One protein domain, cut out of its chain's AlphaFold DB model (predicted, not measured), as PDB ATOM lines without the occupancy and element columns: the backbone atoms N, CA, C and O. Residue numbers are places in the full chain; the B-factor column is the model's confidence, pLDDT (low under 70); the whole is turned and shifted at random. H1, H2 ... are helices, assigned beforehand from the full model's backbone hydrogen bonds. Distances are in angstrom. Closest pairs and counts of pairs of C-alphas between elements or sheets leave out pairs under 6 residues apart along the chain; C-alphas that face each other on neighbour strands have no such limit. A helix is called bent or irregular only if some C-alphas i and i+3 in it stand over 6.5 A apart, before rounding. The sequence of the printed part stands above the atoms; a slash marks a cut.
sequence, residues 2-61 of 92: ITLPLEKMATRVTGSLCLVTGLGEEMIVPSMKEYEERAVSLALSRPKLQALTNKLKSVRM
ATOM      1  N   ILE A   2      46.070 -37.419 139.134       95.81
ATOM      2  CA  ILE A   2      47.462 -37.865 139.251       95.81
ATOM      3  C   ILE A   2      48.255 -36.749 139.936       95.81
ATOM      4  O   ILE A   2      47.847 -35.590 139.851       95.81
ATOM      5  N   THR A   3      49.326 -37.069 140.658       97.56
ATOM      6  CA  THR A   3      50.067 -36.094 141.469       97.56
ATOM      7  C   THR A   3      51.548 -36.432 141.568       97.56
ATOM      8  O   THR A   3      51.924 -37.601 141.634       97.56
ATOM      9  N   LEU A   4      52.375 -35.391 141.651       97.56
ATOM     10  CA  LEU A   4      53.809 -35.465 141.918       97.56
ATOM     11  C   LEU A   4      54.093 -34.801 143.278       97.56
ATOM     12  O   LEU A   4      54.114 -33.571 143.354       97.56
ATOM     13  N   PRO A   5      54.230 -35.567 144.374       96.19
ATOM     14  CA  PRO A   5      54.586 -35.008 145.671       96.19
ATOM     15  C   PRO A   5      56.034 -34.512 145.658       96.19
ATOM     16  O   PRO A   5      56.943 -35.259 145.308       96.19
ATOM     17  N   LEU A   6      56.246 -33.268 146.084       94.56
ATOM     18  CA  LEU A   6      57.578 -32.684 146.256       94.56
ATOM     19  C   LEU A   6      57.936 -32.637 147.753       94.56
ATOM     20  O   LEU A   6      57.337 -33.326 148.585       94.56
ATOM     21  N   GLU A   7      58.937 -31.839 148.115       94.38
ATOM     22  CA  GLU A   7      59.483 -31.816 149.476       94.38
ATOM     23  C   GLU A   7      58.541 -31.167 150.496       94.38
ATOM     24  O   GLU A   7      58.391 -31.647 151.620       94.38
ATOM     25  N   LYS A   8      57.873 -30.072 150.119       94.75
ATOM     26  CA  LYS A   8      57.063 -29.285 151.058       94.75
ATOM     27  C   LYS A   8      55.744 -29.982 151.366       94.75
ATOM     28  O   LYS A   8      55.086 -30.493 150.462       94.75
ATOM     29  N   MET A   9      55.285 -29.884 152.616       93.94
ATOM     30  CA  MET A   9      54.008 -30.464 153.059       93.94
ATOM     31  C   MET A   9      52.838 -30.094 152.129       93.94
ATOM     32  O   MET A   9      52.115 -30.982 151.679       93.94
ATOM     33  N   ALA A  10      52.727 -28.818 151.739       93.62
ATOM     34  CA  ALA A  10      51.673 -28.331 150.842       93.62
ATOM     35  C   ALA A  10      51.625 -29.057 149.481       93.62
ATOM     36  O   ALA A  10      50.564 -29.176 148.880       93.62
ATOM     37  N   THR A  11      52.755 -29.593 149.011       92.75
ATOM     38  CA  THR A  11      52.848 -30.332 147.738       92.75
ATOM     39  C   THR A  11      52.514 -31.820 147.874       92.75
ATOM     40  O   THR A  11      52.359 -32.517 146.877       92.75
ATOM     41  N   ARG A  12      52.387 -32.328 149.106       96.00
ATOM     42  CA  ARG A  12      52.168 -33.752 149.405       96.00
ATOM     43  C   ARG A  12      50.732 -34.077 149.804       96.00
ATOM     44  O   ARG A  12      50.410 -35.255 149.953       96.00
ATOM     45  N   VAL A  13      49.871 -33.067 149.954       96.00
ATOM     46  CA  VAL A  13      48.473 -33.236 150.383       96.00
ATOM     47  C   VAL A  13      47.754 -34.223 149.471       96.00
ATOM     48  O   VAL A  13      47.299 -35.264 149.937       96.00
ATOM     49  N   THR A  14      47.743 -33.965 148.163       95.81
ATOM     50  CA  THR A  14      47.100 -34.845 147.180       95.81
ATOM     51  C   THR A  14      47.672 -36.262 147.202       95.81
ATOM     52  O   THR A  14      46.912 -37.224 147.108       95.81
ATOM     53  N   GLY A  15      48.989 -36.411 147.385       96.06
ATOM     54  CA  GLY A  15      49.637 -37.718 147.517       96.06
ATOM     55  C   GLY A  15      49.115 -38.503 148.721       96.06
ATOM     56  O   GLY A  15      48.751 -39.666 148.580       96.06
ATOM     57  N   SER A  16      48.979 -37.849 149.877       95.44
ATOM     58  CA  SER A  16      48.370 -38.456 151.067       95.44
ATOM     59  C   SER A  16      46.939 -38.932 150.791       95.44
ATOM     60  O   SER A  16      46.603 -40.078 151.084       95.44
ATOM     61  N   LEU A  17      46.116 -38.106 150.130       94.94
ATOM     62  CA  LEU A  17      44.744 -38.492 149.769       94.94
ATOM     63  C   LEU A  17      44.725 -39.710 148.833       94.94
ATOM     64  O   LEU A  17      43.928 -40.622 149.038       94.94
ATOM     65  N   CYS A  18      45.623 -39.761 147.842       95.62
ATOM     66  CA  CYS A  18      45.736 -40.895 146.922       95.62
ATOM     67  C   CYS A  18      46.088 -42.194 147.664       95.62
ATOM     68  O   CYS A  18      45.465 -43.224 147.405       95.62
ATOM     69  N   LEU A  19      47.016 -42.148 148.625       95.62
ATOM     70  CA  LEU A  19      47.384 -43.314 149.439       95.62
ATOM     71  C   LEU A  19      46.195 -43.861 150.234       95.62
ATOM     72  O   LEU A  19      45.991 -45.072 150.271       95.62
ATOM     73  N   VAL A  20      45.364 -42.985 150.809       95.44
ATOM     74  CA  VAL A  20      44.184 -43.398 151.591       95.44
ATOM     75  C   VAL A  20      43.159 -44.151 150.736       95.44
ATOM     76  O   VAL A  20      42.437 -44.997 151.257       95.44
ATOM     77  N   THR A  21      43.104 -43.899 149.424       94.69
ATOM     78  CA  THR A  21      42.227 -44.662 148.516       94.69
ATOM     79  C   THR A  21      42.707 -46.091 148.245       94.69
ATOM     80  O   THR A  21      41.941 -46.880 147.701       94.69
ATOM     81  N   GLY A  22      43.958 -46.430 148.580       94.81
ATOM     82  CA  GLY A  22      44.592 -47.695 148.195       94.81
ATOM     83  C   GLY A  22      45.080 -47.738 146.740       94.81
ATOM     84  O   GLY A  22      45.607 -48.754 146.308       94.81
ATOM     85  N   LEU A  23      44.936 -46.642 145.986       95.75
ATOM     86  CA  LEU A  23      45.319 -46.537 144.569       95.75
ATOM     87  C   LEU A  23      46.527 -45.611 144.359       95.75
ATOM     88  O   LEU A  23      46.711 -45.045 143.283       95.75
ATOM     89  N   GLY A  24      47.348 -45.438 145.400       95.50
ATOM     90  CA  GLY A  24      48.506 -44.544 145.384       95.50
ATOM     91  C   GLY A  24      49.457 -44.818 144.220       95.50
ATOM     92  O   GLY A  24      49.827 -43.885 143.523       95.50
ATOM     93  N   GLU A  25      49.771 -46.079 143.933       93.81
ATOM     94  CA  GLU A  25      50.675 -46.473 142.836       93.81
ATOM     95  C   GLU A  25      50.140 -46.124 141.435       93.81
ATOM     96  O   GLU A  25      50.896 -45.948 140.478       93.81
ATOM     97  N   GLU A  26      48.817 -46.007 141.290       95.06
ATOM     98  CA  GLU A  26      48.182 -45.643 140.021       95.06
ATOM     99  C   GLU A  26      48.091 -44.120 139.827       95.06
ATOM    100  O   GLU A  26      47.899 -43.661 138.697       95.06
ATOM    101  N   MET A  27      48.228 -43.345 140.911       96.69
ATOM    102  CA  MET A  27      47.950 -41.904 140.959       96.69
ATOM    103  C   MET A  27      49.156 -41.043 141.361       96.69
ATOM    104  O   MET A  27      49.162 -39.848 141.074       96.69
ATOM    105  N   ILE A  28      50.165 -41.607 142.018       97.94
ATOM    106  CA  ILE A  28      51.370 -40.913 142.475       97.94
ATOM    107  C   ILE A  28      52.524 -41.305 141.566       97.94
ATOM    108  O   ILE A  28      52.751 -42.484 141.308       97.94
ATOM    109  N   VAL A  29      53.261 -40.308 141.101       97.94
ATOM    110  CA  VAL A  29      54.450 -40.488 140.264       97.94
ATOM    111  C   VAL A  29      55.653 -39.793 140.908       97.94
ATOM    112  O   VAL A  29      55.458 -38.834 141.658       97.94
ATOM    113  N   PRO A  30      56.888 -40.249 140.644       96.00
ATOM    114  CA  PRO A  30      58.088 -39.726 141.292       96.00
ATOM    115  C   PRO A  30      58.794 -38.624 140.486       96.00
ATOM    116  O   PRO A  30      59.715 -37.996 141.003       96.00
ATOM    117  N   SER A  31      58.391 -38.363 139.235       97.44
ATOM    118  CA  SER A  31      59.030 -37.363 138.375       97.44
ATOM    119  C   SER A  31      58.035 -36.610 137.488       97.44
ATOM    120  O   SER A  31      56.921 -37.070 137.233       97.44
ATOM    121  N   MET A  32      58.448 -35.438 136.987       97.50
ATOM    122  CA  MET A  32      57.635 -34.645 136.052       97.50
ATOM    123  C   MET A  32      57.428 -35.371 134.715       97.50
ATOM    124  O   MET A  32      56.347 -35.308 134.137       97.50
ATOM    125  N   LYS A  33      58.440 -36.117 134.259       98.12
ATOM    126  CA  LYS A  33      58.347 -36.943 133.052       98.12
ATOM    127  C   LYS A  33      57.273 -38.023 133.205       98.12
ATOM    128  O   LYS A  33      56.387 -38.133 132.367       98.12
ATOM    129  N   GLU A  34      57.293 -38.766 134.309       98.00
ATOM    130  CA  GLU A  34      56.285 -39.800 134.567       98.00
ATOM    131  C   GLU A  34      54.891 -39.217 134.817       98.00
ATOM    132  O   GLU A  34      53.887 -39.863 134.518       98.00
ATOM    133  N   TYR A  35      54.812 -37.990 135.337       97.75
ATOM    134  CA  TYR A  35      53.552 -37.259 135.440       97.75
ATOM    135  C   TYR A  35      52.928 -37.028 134.068       97.75
ATOM    136  O   TYR A  35      51.758 -37.363 133.865       97.75
ATOM    137  N   GLU A  36      53.707 -36.506 133.122       98.00
ATOM    138  CA  GLU A  36      53.264 -36.294 131.746       98.00
ATOM    139  C   GLU A  36      52.879 -37.616 131.074       98.00
ATOM    140  O   GLU A  36      51.758 -37.758 130.584       98.00
ATOM    141  N   GLU A  37      53.752 -38.624 131.132       97.75
ATOM    142  CA  GLU A  37      53.501 -39.942 130.541       97.75
ATOM    143  C   GLU A  37      52.225 -40.587 131.097       97.75
ATOM    144  O   GLU A  37      51.407 -41.129 130.346       97.75
ATOM    145  N   ARG A  38      52.000 -40.496 132.416       97.31
ATOM    146  CA  ARG A  38      50.788 -41.014 133.058       97.31
ATOM    147  C   ARG A  38      49.549 -40.239 132.620       97.31
ATOM    148  O   ARG A  38      48.527 -40.868 132.333       97.31
ATOM    149  N   ALA A  39      49.625 -38.908 132.554       97.25
ATOM    150  CA  ALA A  39      48.524 -38.063 132.095       97.25
ATOM    151  C   ALA A  39      48.113 -38.423 130.666       97.25
ATOM    152  O   ALA A  39      46.939 -38.695 130.411       97.25
ATOM    153  N   VAL A  40      49.089 -38.494 129.761       97.94
ATOM    154  CA  VAL A  40      48.880 -38.818 128.349       97.94
ATOM    155  C   VAL A  40      48.352 -40.245 128.193       97.94
ATOM    156  O   VAL A  40      47.361 -40.457 127.501       97.94
ATOM    157  N   SER A  41      48.931 -41.227 128.890       97.19
ATOM    158  CA  SER A  41      48.486 -42.631 128.854       97.19
ATOM    159  C   SER A  41      47.027 -42.803 129.292       97.19
ATOM    160  O   SER A  41      46.280 -43.577 128.687       97.19
ATOM    161  N   LEU A  42      46.594 -42.062 130.319       96.88
ATOM    162  CA  LEU A  42      45.200 -42.048 130.764       96.88
ATOM    163  C   LEU A  42      44.287 -41.303 129.780       96.88
ATOM    164  O   LEU A  42      43.176 -41.767 129.525       96.88
ATOM    165  N   ALA A  43      44.743 -40.185 129.210       96.81
ATOM    166  CA  ALA A  43      43.969 -39.392 128.254       96.81
ATOM    167  C   ALA A  43      43.731 -40.135 126.930       96.81
ATOM    168  O   ALA A  43      42.625 -40.103 126.393       96.81
ATOM    169  N   LEU A  44      44.741 -40.850 126.431       98.00
ATOM    170  CA  LEU A  44      44.664 -41.607 125.178       98.00
ATOM    171  C   LEU A  44      43.925 -42.945 125.324       98.00
ATOM    172  O   LEU A  44      43.542 -43.550 124.324       98.00
ATOM    173  N   SER A  45      43.706 -43.433 126.550       97.69
ATOM    174  CA  SER A  45      43.084 -44.737 126.795       97.69
ATOM    175  C   SER A  45      41.861 -44.634 127.699       97.69
ATOM    176  O   SER A  45      41.924 -44.794 128.921       97.69
ATOM    177  N   ARG A  46      40.693 -44.471 127.067       96.56
ATOM    178  CA  ARG A  46      39.393 -44.490 127.755       96.56
ATOM    179  C   ARG A  46      39.183 -45.739 128.631       96.56
ATOM    180  O   ARG A  46      38.707 -45.566 129.753       96.56
ATOM    181  N   PRO A  47      39.555 -46.967 128.208       98.06
ATOM    182  CA  PRO A  47      39.432 -48.146 129.067       98.06
ATOM    183  C   PRO A  47      40.266 -48.053 130.351       98.06
ATOM    184  O   PRO A  47      39.748 -48.353 131.426       98.06
ATOM    185  N   LYS A  48      41.522 -47.583 130.276       96.75
ATOM    186  CA  LYS A  48      42.379 -47.405 131.464       96.75
ATOM    187  C   LYS A  48      41.796 -46.372 132.425       96.75
ATOM    188  O   LYS A  48      41.700 -46.632 133.624       96.75
ATOM    189  N   LEU A  49      41.352 -45.229 131.899       96.88
ATOM    190  CA  LEU A  49      40.725 -44.185 132.708       96.88
ATOM    191  C   LEU A  49      39.440 -44.684 133.384       96.88
ATOM    192  O   LEU A  49      39.208 -44.408 134.564       96.88
ATOM    193  N   GLN A  50      38.621 -45.453 132.662       97.94
ATOM    194  CA  GLN A  50      37.398 -46.036 133.207       97.94
ATOM    195  C   GLN A  50      37.700 -47.073 134.294       97.94
ATOM    196  O   GLN A  50      37.029 -47.072 135.324       97.94
ATOM    197  N   ALA A  51      38.719 -47.914 134.106       97.50
ATOM    198  CA  ALA A  51      39.144 -48.889 135.106       97.50
ATOM    199  C   ALA A  51      39.574 -48.203 136.412       97.50
ATOM    200  O   ALA A  51      39.052 -48.542 137.474       97.50
ATOM    201  N   LEU A  52      40.436 -47.183 136.334       96.94
ATOM    202  CA  LEU A  52      40.852 -46.402 137.506       96.94
ATOM    203  C   LEU A  52      39.657 -45.703 138.176       96.94
ATOM    204  O   LEU A  52      39.510 -45.725 139.398       96.94
ATOM    205  N   THR A  53      38.755 -45.130 137.378       97.00
ATOM    206  CA  THR A  53      37.528 -44.492 137.879       97.00
ATOM    207  C   THR A  53      36.626 -45.491 138.606       97.00
ATOM    208  O   THR A  53      36.066 -45.168 139.654       97.00
ATOM    209  N   ASN A  54      36.482 -46.706 138.079       97.69
ATOM    210  CA  ASN A  54      35.672 -47.758 138.690       97.69
ATOM    211  C   ASN A  54      36.284 -48.242 140.007       97.69
ATOM    212  O   ASN A  54      35.559 -48.352 140.996       97.69
ATOM    213  N   LYS A  55      37.610 -48.441 140.051       96.81
ATOM    214  CA  LYS A  55      38.331 -48.745 141.296       96.81
ATOM    215  C   LYS A  55      38.066 -47.669 142.349       96.81
ATOM    216  O   LYS A  55      37.585 -47.995 143.431       96.81
ATOM    217  N   LEU A  56      38.241 -46.389 142.005       95.94
ATOM    218  CA  LEU A  56      37.943 -45.265 142.903       95.94
ATOM    219  C   LEU A  56      36.490 -45.279 143.396       95.94
ATOM    220  O   LEU A  56      36.241 -45.131 144.589       95.94
ATOM    221  N   LYS A  57      35.520 -45.490 142.500       96.56
ATOM    222  CA  LYS A  57      34.099 -45.573 142.876       96.56
ATOM    223  C   LYS A  57      33.819 -46.713 143.854       96.56
ATOM    224  O   LYS A  57      32.995 -46.522 144.742       96.56
ATOM    225  N   SER A  58      34.491 -47.854 143.701       96.38
ATOM    226  CA  SER A  58      34.305 -49.010 144.585       96.38
ATOM    227  C   SER A  58      34.840 -48.769 145.999       96.38
ATOM    228  O   SER A  58      34.225 -49.212 146.964       96.38
ATOM    229  N   VAL A  59      35.935 -48.012 146.134       95.50
ATOM    230  CA  VAL A  59      36.587 -47.775 147.431       95.50
ATOM    231  C   VAL A  59      36.161 -46.474 148.106       95.50
ATOM    232  O   VAL A  59      36.367 -46.331 149.302       95.50
ATOM    233  N   ARG A  60      35.550 -45.512 147.398       93.00
ATOM    234  CA  ARG A  60      35.288 -44.165 147.953       93.00
ATOM    235  C   ARG A  60      34.439 -44.154 149.229       93.00
ATOM    236  O   ARG A  60      34.550 -43.213 149.994       93.00
ATOM    237  N   MET A  61      33.572 -45.151 149.430       93.56
ATOM    238  CA  MET A  61      32.710 -45.233 150.619       93.56
ATOM    239  C   MET A  61      33.302 -46.109 151.728       93.56
ATOM    240  O   MET A  61      32.776 -46.120 152.835       93.56
TER     241      MET A  61
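This is residues 2 to 61 of the 92 residues of a protein of Arachis duranensis (UniProt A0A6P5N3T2). The longest helix, H4, meets H3 near their ends in an L; H2 lies inside its angle, and H1 lies across from H3, making a flat three-sided shape. The 60 printed residues include four named helices, H1 to H4 in chain order, and no named strand: all helix. The whole is compact, with a radius of gyration of the C-alphas of 11.9 A, spanning 33 by 29 by 13 A.

Find C-alpha 46 at (39.393, -44.490, 127.755); H4 runs 20.1 A to residue 59. H3, residues 32 to 44, measures 18.3 A, H2, residues 24 to 27, 5.2 A. H1, residues 9 to 20, starts at (54.008, -30.464, 153.059), measures 16.3 A and is irregular: C-alphas 11 and 14 are 7.3 A apart.

H3 and H4 only just touch, with 3 pairs of C-alphas within 8 A, only at the corner, closest at Leu 42 and Leu 49, 5.3 A; they are about perpendicular at 78 degrees. H2 is close to but not clearly touching H4: the closest C-alphas, Glu 26 and Leu 52, are 7.8 A apart. H1 touches H2 with residues 15 to 18 alone, closest at the C-alphas of Cys 18 and Gly 24, 4.8 A. H1 is apart from H3 and H4. In H3 and H4 every O i to N i+4 pair is within hydrogen-bond range, in H1 5 of 8; H2 is too short for one.

The C-alphas farthest apart, Lys 8 and Pro 47, are 33.9 A apart. The printed part has no cut, its three links are tight, and no printed residue is under 70 in pLDDT.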